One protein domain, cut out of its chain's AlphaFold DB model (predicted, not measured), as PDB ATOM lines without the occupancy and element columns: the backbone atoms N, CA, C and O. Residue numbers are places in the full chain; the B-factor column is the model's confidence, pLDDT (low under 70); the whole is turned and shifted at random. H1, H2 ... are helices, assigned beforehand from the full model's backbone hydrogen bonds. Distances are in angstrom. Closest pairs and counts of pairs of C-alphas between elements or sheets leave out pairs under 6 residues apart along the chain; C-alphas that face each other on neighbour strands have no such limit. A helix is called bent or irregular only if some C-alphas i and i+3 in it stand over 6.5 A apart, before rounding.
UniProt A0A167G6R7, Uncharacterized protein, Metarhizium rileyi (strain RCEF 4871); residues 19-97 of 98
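Overview. This is residues 19 to 97 of the 98 residues of an uncharacterized protein of Metarhizium rileyi (strain RCEF 4871) (UniProt A0A167G6R7). One long, kinked helix, H4, makes the length of the domain, and four shorter helices lie along one side of it. H1 and H2 each meet a part of H4, H5 folds back at its last end, and H3 packs on H1, away from H4. The printed part has 79 residues with five named helices, in the order H1 to H5, and no named strand; its class is all helix. It is compact, with a radius of gyration of the C-alphas of 12.4 A and spans of 38 by 27 by 17 A.

Along the chain. Find C-alpha 19 at (-27.820, 50.816, 47.952), where H1, residues 19 to 27, begins. H2 is residues 38 to 46 and H3 residues 51 to 59. From C-alpha 63 at (-47.529, 37.704, 44.410), H4 runs 34.9 A to residue 86. It is only just irregular, with C-alphas 64 and 67 6.9 A apart, and has a kink of 41 degrees near residue 70. H5, residues 91 to 96, ends at C-alpha 96 (-22.102, 40.345, 39.557).

Arrangement. Start at the hub, H4. With residues 69 to 72 alone it only just touches H1, with 3 pairs of C-alphas within 8 A; the closest C-alphas, of Phe 27 and Ile 69, are 6.7 A apart. With residues 79 to 83 alone it only just touches H2, also with 3 such pairs, the closest C-alphas being Trp 41 and Arg 79 at 7.4 A, about perpendicular at 82 degrees. H4 and H5 form a helical hairpin, their closest C-alphas, of Leu 84 and Pro 92, 4.7 A apart. H1 touches H3 at a shallow tilt of 27 degrees, the same way; the closest C-alphas are Val 20 and Ser 53, 6.3 A. H3 and H4 are apart. Every O i to N i+4 pair is within hydrogen-bond range in H1, H2 and H3, against 15 of 20 in H4 and 1 of 2 in H5.

Size, cuts and confidence. The C-alphas of Val 64 and Gly 89, the two farthest apart, are 38.0 A apart. The printed part has no cut and no long link. Residues 30 to 35, 87 and 97 are under 70 in pLDDT.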
ATOM      1  N   ILE A  19     -27.483  51.966  48.799       91.94
ATOM      2  CA  ILE A  19     -27.820  50.816  47.952       91.94
ATOM      3  C   ILE A  19     -29.198  50.209  48.287       91.94
ATOM      4  O   ILE A  19     -29.903  49.758  47.391       91.94
ATOM      5  N   VAL A  20     -29.617  50.258  49.557       91.62
ATOM      6  CA  VAL A  20     -30.932  49.782  50.014       91.62
ATOM      7  C   VAL A  20     -32.048  50.715  49.547       91.62
ATOM      8  O   VAL A  20     -33.112  50.250  49.132       91.62
ATOM      9  N   GLU A  21     -31.796  52.022  49.555       90.62
ATOM     10  CA  GLU A  21     -32.716  53.014  48.988       90.62
ATOM     11  C   GLU A  21     -32.884  52.778  47.482       90.62
ATOM     12  O   GLU A  21     -34.006  52.671  46.994       90.62
ATOM     13  N   LEU A  22     -31.778  52.553  46.764       91.69
ATOM     14  CA  LEU A  22     -31.812  52.262  45.331       91.69
ATOM     15  C   LEU A  22     -32.577  50.969  45.005       91.69
ATOM     16  O   LEU A  22     -33.265  50.925  43.988       91.69
ATOM     17  N   TYR A  23     -32.514  49.926  45.845       91.19
ATOM     18  CA  TYR A  23     -33.358  48.734  45.666       91.19
ATOM     19  C   TYR A  23     -34.846  49.073  45.744       91.19
ATOM     20  O   TYR A  23     -35.627  48.583  44.929       91.19
ATOM     21  N   SER A  24     -35.241  49.943  46.673       88.56
ATOM     22  CA  SER A  24     -36.633  50.386  46.790       88.56
ATOM     23  C   SER A  24     -37.076  51.135  45.531       88.56
ATOM     24  O   SER A  24     -38.138  50.836  44.993       88.56
ATOM     25  N   THR A  25     -36.214  51.982  44.966       88.69
ATOM     26  CA  THR A  25     -36.475  52.649  43.681       88.69
ATOM     27  C   THR A  25     -36.524  51.690  42.493       88.69
ATOM     28  O   THR A  25     -37.244  51.924  41.521       88.69
ATOM     29  N   VAL A  26     -35.768  50.587  42.519       87.50
ATOM     30  CA  VAL A  26     -35.847  49.560  41.466       87.50
ATOM     31  C   VAL A  26     -37.131  48.747  41.575       87.50
ATOM     32  O   VAL A  26     -37.713  48.460  40.537       87.50
ATOM     33  N   PHE A  27     -37.574  48.377  42.777       84.94
ATOM     34  CA  PHE A  27     -38.596  47.338  42.944       84.94
ATOM     35  C   PHE A  27     -39.945  47.816  43.482       84.94
ATOM     36  O   PHE A  27     -40.943  47.177  43.163       84.94
ATOM     37  N   LYS A  28     -39.999  48.909  44.252       79.56
ATOM     38  CA  LYS A  28     -41.200  49.363  44.975       79.56
ATOM     39  C   LYS A  28     -41.821  50.648  44.423       79.56
ATOM     40  O   LYS A  28     -43.009  50.854  44.619       79.56
ATOM     41  N   GLU A  29     -41.059  51.504  43.747       75.25
ATOM     42  CA  GLU A  29     -41.634  52.707  43.129       75.25
ATOM     43  C   GLU A  29     -42.430  52.325  41.866       75.25
ATOM     44  O   GLU A  29     -41.931  51.625  40.981       75.25
ATOM     45  N   ASP A  30     -43.700  52.739  41.820       61.19
ATOM     46  CA  ASP A  30     -44.654  52.551  40.710       61.19
ATOM     47  C   ASP A  30     -44.440  53.557  39.569       61.19
ATOM     48  O   ASP A  30     -45.251  53.641  38.650       61.19
ATOM     49  N   ASP A  31     -43.358  54.341  39.636       56.75
ATOM     50  CA  ASP A  31     -43.065  55.335  38.617       56.75
ATOM     51  C   ASP A  31     -42.945  54.646  37.258       56.75
ATOM     52  O   ASP A  31     -42.282  53.608  37.100       56.75
ATOM     53  N   ASP A  32     -43.685  55.228  36.319       53.00
ATOM     54  CA  ASP A  32     -43.915  54.744  34.975       53.00
ATOM     55  C   ASP A  32     -42.588  54.345  34.322       53.00
ATOM     56  O   ASP A  32     -41.516  54.848  34.661       53.00
ATOM     57  N   ILE A  33     -42.665  53.405  33.388       49.06
ATOM     58  CA  ILE A  33     -41.574  52.657  32.753       49.06
ATOM     59  C   ILE A  33     -40.793  53.585  31.788       49.06
ATOM     60  O   ILE A  33     -40.619  53.324  30.603       49.06
ATOM     61  N   GLY A  34     -40.333  54.723  32.300       52.47
ATOM     62  CA  GLY A  34     -39.619  55.806  31.649       52.47
ATOM     63  C   GLY A  34     -38.214  55.921  32.222       52.47
ATOM     64  O   GLY A  34     -37.852  56.929  32.814       52.47
ATOM     65  N   HIS A  35     -37.439  54.852  32.037       60.41
ATOM     66  CA  HIS A  35     -35.976  54.803  32.059       60.41
ATOM     67  C   HIS A  35     -35.266  55.524  33.214       60.41
ATOM     68  O   HIS A  35     -34.914  56.702  33.137       60.41
ATOM     69  N   LYS A  36     -34.887  54.741  34.233       79.50
ATOM     70  CA  LYS A  36     -33.819  55.122  35.167       79.50
ATOM     71  C   LYS A  36     -32.612  55.639  34.377       79.50
ATOM     72  O   LYS A  36     -32.148  54.980  33.442       79.50
ATOM     73  N   SER A  37     -32.131  56.823  34.749       86.06
ATOM     74  CA  SER A  37     -31.038  57.494  34.042       86.06
ATOM     75  C   SER A  37     -29.747  56.671  34.087       86.06
ATOM     76  O   SER A  37     -29.533  55.856  34.985       86.06
ATOM     77  N   ASP A  38     -28.830  56.912  33.150       85.12
ATOM     78  CA  ASP A  38     -27.513  56.263  33.196       85.12
ATOM     79  C   ASP A  38     -26.737  56.622  34.473       85.12
ATOM     80  O   ASP A  38     -25.978  55.801  34.989       85.12
ATOM     81  N   GLY A  39     -26.974  57.814  35.034       88.81
ATOM     82  CA  GLY A  39     -26.419  58.227  36.324       88.81
ATOM     83  C   GLY A  39     -26.912  57.359  37.483       88.81
ATOM     84  O   GLY A  39     -26.104  56.959  38.319       88.81
ATOM     85  N   PHE A  40     -28.200  56.993  37.487       91.00
ATOM     86  CA  PHE A  40     -28.758  56.061  38.470       91.00
ATOM     87  C   PHE A  40     -28.036  54.714  38.416       91.00
ATOM     88  O   PHE A  40     -27.564  54.220  39.435       91.00
ATOM     89  N   TRP A  41     -27.905  54.131  37.220       90.00
ATOM     90  CA  TRP A  41     -27.260  52.826  37.053       90.00
ATOM     91  C   TRP A  41     -25.766  52.872  37.374       90.00
ATOM     92  O   TRP A  41     -25.236  51.943  37.982       90.00
ATOM     93  N   THR A  42     -25.096  53.967  37.020       89.25
ATOM     94  CA  THR A  42     -23.688  54.187  37.366       89.25
ATOM     95  C   THR A  42     -23.500  54.183  38.880       89.25
ATOM     96  O   THR A  42     -22.613  53.500  39.385       89.25
ATOM     97  N   GLU A  43     -24.356  54.892  39.614       91.69
ATOM     98  CA  GLU A  43     -24.314  54.897  41.073       91.69
ATOM     99  C   GLU A  43     -24.682  53.532  41.668       91.69
ATOM    100  O   GLU A  43     -23.992  53.044  42.563       91.69
ATOM    101  N   PHE A  44     -25.713  52.879  41.132       92.06
ATOM    102  CA  PHE A  44     -26.159  51.559  41.570       92.06
ATOM    103  C   PHE A  44     -25.025  50.532  41.554       92.06
ATOM    104  O   PHE A  44     -24.815  49.832  42.541       92.06
ATOM    105  N   PHE A  45     -24.262  50.467  40.458       91.81
ATOM    106  CA  PHE A  45     -23.141  49.533  40.343       91.81
ATOM    107  C   PHE A  45     -21.868  50.035  41.031       91.81
ATOM    108  O   PHE A  45     -20.995  49.237  41.357       91.81
ATOM    109  N   LEU A  46     -21.733  51.334  41.301       91.44
ATOM    110  CA  LEU A  46     -20.595  51.846  42.065       91.44
ATOM    111  C   LEU A  46     -20.625  51.359  43.521       91.44
ATOM    112  O   LEU A  46     -19.574  51.064  44.097       91.44
ATOM    113  N   LEU A  47     -21.813  51.264  44.117       91.94
ATOM    114  CA  LEU A  47     -21.990  50.862  45.510       91.94
ATOM    115  C   LEU A  47     -21.856  49.346  45.691       91.94
ATOM    116  O   LEU A  47     -22.234  48.560  44.825       91.94
ATOM    117  N   ARG A  48     -21.333  48.923  46.850       91.31
ATOM    118  CA  ARG A  48     -21.277  47.499  47.200       91.31
ATOM    119  C   ARG A  48     -22.709  46.967  47.359       91.31
ATOM    120  O   ARG A  48     -23.458  47.546  48.149       91.31
ATOM    121  N   PRO A  49     -23.073  45.859  46.695       91.00
ATOM    122  CA  PRO A  49     -24.388  45.265  46.854       91.00
ATOM    123  C   PRO A  49     -24.574  44.700  48.265       91.00
ATOM    124  O   PRO A  49     -23.653  44.153  48.874       91.00
ATOM    125  N   ASP A  50     -25.798  44.798  48.774       91.69
ATOM    126  CA  ASP A  50     -26.223  44.144  50.008       91.69
ATOM    127  C   ASP A  50     -27.252  43.063  49.674       91.69
ATOM    128  O   ASP A  50     -28.450  43.318  49.537       91.69
ATOM    129  N   ARG A  51     -26.772  41.819  49.572       88.50
ATOM    130  CA  ARG A  51     -27.601  40.658  49.220       88.50
ATOM    131  C   ARG A  51     -28.720  40.399  50.234       88.50
ATOM    132  O   ARG A  51     -29.770  39.881  49.858       88.50
ATOM    133  N   ARG A  52     -28.514  40.725  51.518       91.62
ATOM    134  CA  ARG A  52     -29.528  40.495  52.561       91.62
ATOM    135  C   ARG A  52     -30.684  41.463  52.376       91.62
ATOM    136  O   ARG A  52     -31.830  41.021  52.342       91.62
ATOM    137  N   SER A  53     -30.363  42.739  52.195       91.06
ATOM    138  CA  SER A  53     -31.343  43.801  51.980       91.06
ATOM    139  C   SER A  53     -32.054  43.655  50.631       91.06
ATOM    140  O   SER A  53     -33.276  43.770  50.574       91.06
ATOM    141  N   LEU A  54     -31.333  43.282  49.567       89.38
ATOM    142  CA  LEU A  54     -31.933  42.975  48.267       89.38
ATOM    143  C   LEU A  54     -32.941  41.825  48.380       89.38
ATOM    144  O   LEU A  54     -34.087  41.956  47.956       89.38
ATOM    145  N   ARG A  55     -32.551  40.706  49.002       90.06
ATOM    146  CA  ARG A  55     -33.447  39.556  49.166       90.06
ATOM    147  C   ARG A  55     -34.657  39.884  50.038       90.06
ATOM    148  O   ARG A  55     -35.746  39.412  49.737       90.06
ATOM    149  N   ALA A  56     -34.478  40.681  51.091       90.94
ATOM    150  CA  ALA A  56     -35.597  41.175  51.885       90.94
ATOM    151  C   ALA A  56     -36.563  41.988  51.011       90.94
ATOM    152  O   ALA A  56     -37.743  41.663  50.978       90.94
ATOM    153  N   SER A  57     -36.046  42.933  50.217       87.75
ATOM    154  CA  SER A  57     -36.877  43.771  49.345       87.75
ATOM    155  C   SER A  57     -37.681  42.969  48.316       87.75
ATOM    156  O   SER A  57     -38.833  43.301  48.067       87.75
ATOM    157  N   LEU A  58     -37.113  41.884  47.772       86.88
ATOM    158  CA  LEU A  58     -37.810  40.983  46.850       86.88
ATOM    159  C   LEU A  58     -38.861  40.112  47.554       86.88
ATOM    160  O   LEU A  58     -39.917  39.855  46.987       86.88
ATOM    161  N   ASN A  59     -38.586  39.663  48.780       88.62
ATOM    162  CA  ASN A  59     -39.518  38.844  49.562       88.62
ATOM    163  C   ASN A  59     -40.718  39.637  50.098       88.62
ATOM    164  O   ASN A  59     -41.735  39.041  50.437       88.62
ATOM    165  N   GLU A  60     -40.593  40.959  50.214       88.62
ATOM    166  CA  GLU A  60     -41.691  41.844  50.613       88.62
ATOM    167  C   GLU A  60     -42.709  42.086  49.488       88.62
ATOM    168  O   GLU A  60     -43.773  42.646  49.745       88.62
ATOM    169  N   LEU A  61     -42.407  41.679  48.251       84.19
ATOM    170  CA  LEU A  61     -43.295  41.900  47.114       84.19
ATOM    171  C   LEU A  61     -44.475  40.923  47.144       84.19
ATOM    172  O   LEU A  61     -44.273  39.708  47.265       84.19
ATOM    173  N   PRO A  62     -45.716  41.415  47.003       84.12
ATOM    174  CA  PRO A  62     -46.872  40.544  46.957       84.12
ATOM    175  C   PRO A  62     -46.893  39.755  45.635       84.12
ATOM    176  O   PRO A  62     -46.420  40.241  44.605       84.12
ATOM    177  N   PRO A  63     -47.498  38.552  45.606       81.94
ATOM    178  CA  PRO A  63     -47.529  37.704  44.410       81.94
ATOM    179  C   PRO A  63     -48.113  38.374  43.158       81.94
ATOM    180  O   PRO A  63     -47.765  38.002  42.040       81.94
ATOM    181  N   VAL A  64     -48.998  39.358  43.340       81.38
ATOM    182  CA  VAL A  64     -49.620  40.124  42.251       81.38
ATOM    183  C   VAL A  64     -48.613  41.009  41.501       81.38
ATOM    184  O   VAL A  64     -48.742  41.177  40.291       81.38
ATOM    185  N   ASP A  65     -47.550  41.456  42.173       79.31
ATOM    186  CA  ASP A  65     -46.531  42.346  41.603       79.31
ATOM    187  C   ASP A  65     -45.380  41.573  40.936       79.31
ATOM    188  O   ASP A  65     -44.486  42.159  40.322       79.31
ATOM    189  N   VAL A  66     -45.411  40.234  40.987       78.88
ATOM    190  CA  VAL A  66     -44.374  39.365  40.400       78.88
ATOM    191  C   VAL A  66     -44.282  39.528  38.876       78.88
ATOM    192  O   VAL A  66     -43.207  39.393  38.295       78.88
ATOM    193  N   LEU A  67     -45.387  39.861  38.207       79.75
ATOM    194  CA  LEU A  67     -45.362  40.158  36.772       79.75
ATOM    195  C   LEU A  67     -44.817  41.563  36.487       79.75
ATOM    196  O   LEU A  67     -44.095  41.749  35.509       79.75
ATOM    197  N   ALA A  68     -45.100  42.537  37.356       76.12
ATOM    198  CA  ALA A  68     -44.593  43.903  37.224       76.12
ATOM    199  C   ALA A  68     -43.065  43.972  37.413       76.12
ATOM    200  O   ALA A  68     -42.384  44.782  36.776       76.12
ATOM    201  N   ILE A  69     -42.500  43.084  38.239       80.25
ATOM    202  CA  ILE A  69     -41.055  43.023  38.481       80.25
ATOM    203  C   ILE A  69     -40.260  42.273  37.394       80.25
ATOM    204  O   ILE A  69     -39.051  42.491  37.289       80.25
ATOM    205  N   ASP A  70     -40.881  41.440  36.547       82.44
ATOM    206  CA  ASP A  70     -40.167  40.727  35.464       82.44
ATOM    207  C   ASP A  70     -39.465  41.714  34.516       82.44
ATOM    208  O   ASP A  70     -38.272  41.592  34.239       82.44
ATOM    209  N   CYS A  71     -40.154  42.781  34.103       82.12
ATOM    210  CA  CYS A  71     -39.556  43.826  33.271       82.12
ATOM    211  C   CYS A  71     -38.369  44.515  33.969       82.12
ATOM    212  O   CYS A  71     -37.315  44.720  33.361       82.12
ATOM    213  N   ARG A  72     -38.515  44.826  35.263       84.12
ATOM    214  CA  ARG A  72     -37.513  45.551  36.064       84.12
ATOM    215  C   ARG A  72     -36.266  44.702  36.324       84.12
ATOM    216  O   ARG A  72     -35.143  45.189  36.226       84.12
ATOM    217  N   THR A  73     -36.447  43.412  36.602       86.56
ATOM    218  CA  THR A  73     -35.343  42.455  36.797       86.56
ATOM    219  C   THR A  73     -34.592  42.181  35.502       86.56
ATOM    220  O   THR A  73     -33.362  42.127  35.519       86.56
ATOM    221  N   ARG A  74     -35.294  42.087  34.364       87.69
ATOM    222  CA  ARG A  74     -34.659  41.990  33.041       87.69
ATOM    223  C   ARG A  74     -33.833  43.224  32.705       87.69
ATOM    224  O   ARG A  74     -32.714  43.071  32.218       87.69
ATOM    225  N   GLU A  75     -34.343  44.428  32.977       87.50
ATOM    226  CA  GLU A  75     -33.575  45.662  32.781       87.50
ATOM    227  C   GLU A  75     -32.329  45.679  33.669       87.50
ATOM    228  O   GLU A  75     -31.225  45.862  33.156       87.50
ATOM    229  N   LEU A  76     -32.479  45.417  34.974       89.44
ATOM    230  CA  LEU A  76     -31.361  45.338  35.919       89.44
ATOM    231  C   LEU A  76     -30.285  44.361  35.429       89.44
ATOM    232  O   LEU A  76     -29.101  44.695  35.418       89.44
ATOM    233  N   PHE A  77     -30.689  43.172  34.981       89.88
ATOM    234  CA  PHE A  77     -29.763  42.164  34.476       89.88
ATOM    235  C   PHE A  77     -29.078  42.602  33.174       89.88
ATOM    236  O   PHE A  77     -27.862  42.466  33.029       89.88
ATOM    237  N   GLY A  78     -29.828  43.193  32.240       90.69
ATOM    238  CA  GLY A  78     -29.272  43.759  31.010       90.69
ATOM    239  C   GLY A  78     -28.252  44.866  31.289       90.69
ATOM    240  O   GLY A  78     -27.176  44.885  30.685       90.69
ATOM    241  N   ARG A  79     -28.546  45.743  32.255       90.75
ATOM    242  CA  ARG A  79     -27.649  46.806  32.721       90.75
ATOM    243  C   ARG A  79     -26.414  46.240  33.415       90.75
ATOM    244  O   ARG A  79     -25.320  46.710  33.134       90.75
ATOM    245  N   ALA A  80     -26.550  45.196  34.232       89.69
ATOM    246  CA  ALA A  80     -25.412  44.514  34.845       89.69
ATOM    247  C   ALA A  80     -24.475  43.927  33.776       89.69
ATOM    248  O   ALA A  80     -23.270  44.164  33.817       89.69
ATOM    249  N   ILE A  81     -25.020  43.252  32.755       90.88
ATOM    250  CA  ILE A  81     -24.227  42.738  31.626       90.88
ATOM    251  C   ILE A  81     -23.535  43.870  30.864       90.88
ATOM    252  O   ILE A  81     -22.368  43.733  30.497       90.88
ATOM    253  N   ALA A  82     -24.235  44.974  30.597       89.75
ATOM    254  CA  ALA A  82     -23.639  46.125  29.930       89.75
ATOM    255  C   ALA A  82     -22.469  46.687  30.752       89.75
ATOM    256  O   ALA A  82     -21.372  46.831  30.217       89.75
ATOM    257  N   THR A  83     -22.668  46.881  32.059       89.75
ATOM    258  CA  THR A  83     -21.634  47.324  33.005       89.75
ATOM    259  C   THR A  83     -20.442  46.370  33.058       89.75
ATOM    260  O   THR A  83     -19.311  46.827  33.156       89.75
ATOM    261  N   LEU A  84     -20.638  45.056  32.938       87.38
ATOM    262  CA  LEU A  84     -19.520  44.107  32.850       87.38
ATOM    263  C   LEU A  84     -18.719  44.253  31.557       87.38
ATOM    264  O   LEU A  84     -17.502  44.089  31.561       87.38
ATOM    265  N   LYS A  85     -19.400  44.517  30.439       86.88
ATOM    266  CA  LYS A  85     -18.768  44.615  29.120       86.88
ATOM    267  C   LYS A  85     -17.984  45.911  28.940       86.88
ATOM    268  O   LYS A  85     -17.008  45.916  28.197       86.88
ATOM    269  N   THR A  86     -18.431  46.998  29.562       84.00
ATOM    270  CA  THR A  86     -17.894  48.348  29.324       84.00
ATOM    271  C   THR A  86     -17.264  48.989  30.556       84.00
ATOM    272  O   THR A  86     -16.518  49.958  30.422       84.00
ATOM    273  N   GLY A  87     -17.575  48.493  31.751       69.12
ATOM    274  CA  GLY A  87     -17.224  49.137  33.008       69.12
ATOM    275  C   GLY A  87     -15.746  49.021  33.364       69.12
ATOM    276  O   GLY A  87     -15.052  48.070  33.010       69.12
ATOM    277  N   GLN A  88     -15.276  50.001  34.129       70.19
ATOM    278  CA  GLN A  88     -13.945  50.039  34.730       70.19
ATOM    279  C   GLN A  88     -14.078  50.244  36.247       70.19
ATOM    280  O   GLN A  88     -15.073  50.789  36.728       70.19
ATOM    281  N   GLY A  89     -13.080  49.812  37.021       79.62
ATOM    282  CA  GLY A  89     -13.072  49.984  38.478       79.62
ATOM    283  C   GLY A  89     -13.946  48.970  39.226       79.62
ATOM    284  O   GLY A  89     -13.916  47.782  38.920       79.62
ATOM    285  N   LEU A  90     -14.684  49.427  40.244       81.44
ATOM    286  CA  LEU A  90     -15.468  48.563  41.143       81.44
ATOM    287  C   LEU A  90     -16.837  48.155  40.576       81.44
ATOM    288  O   LEU A  90     -17.420  47.177  41.038       81.44
ATOM    289  N   ALA A  91     -17.337  48.862  39.560       83.94
ATOM    290  CA  ALA A  91     -18.673  48.623  39.021       83.94
ATOM    291  C   ALA A  91     -18.868  47.209  38.431       83.94
ATOM    292  O   ALA A  91     -19.868  46.574  38.763       83.94
ATOM    293  N   PRO A  92     -17.925  46.639  37.650       84.25
ATOM    294  CA  PRO A  92     -18.023  45.245  37.206       84.25
ATOM    295  C   PRO A  92     -18.008  44.227  38.357       84.25
ATOM    296  O   PRO A  92     -18.715  43.223  38.293       84.25
ATOM    297  N   LEU A  93     -17.232  44.485  39.420       86.44
ATOM    298  CA  LEU A  93     -17.156  43.613  40.601       86.44
ATOM    299  C   LEU A  93     -18.505  43.562  41.330       86.44
ATOM    300  O   LEU A  93     -18.995  42.493  41.681       86.44
ATOM    301  N   HIS A  94     -19.111  44.726  41.536       88.38
ATOM    302  CA  HIS A  94     -20.384  44.866  42.234       88.38
ATOM    303  C   HIS A  94     -21.592  44.453  41.381       88.38
ATOM    304  O   HIS A  94     -22.613  44.055  41.933       88.38
ATOM    305  N   ALA A  95     -21.487  44.521  40.049       82.50
ATOM    306  CA  ALA A  95     -22.562  44.130  39.136       82.50
ATOM    307  C   ALA A  95     -22.880  42.633  39.177       82.50
ATOM    308  O   ALA A  95     -24.032  42.263  38.956       82.50
ATOM    309  N   LEU A  96     -21.881  41.783  39.442       71.31
ATOM    310  CA  LEU A  96     -22.102  40.345  39.557       71.31
ATOM    311  C   LEU A  96     -22.050  39.798  40.961       71.31
ATOM    312  O   LEU A  96     -22.640  38.738  41.095       71.31
ATOM    313  N   ASP A  97     -21.365  40.457  41.912       68.81
ATOM    314  CA  ASP A  97     -21.065  39.961  43.269       68.81
ATOM    315  C   ASP A  97     -21.621  38.547  43.510       68.81
ATOM    316  O   ASP A  97     -22.700  38.371  44.086       68.81
TER     317      ASP A  97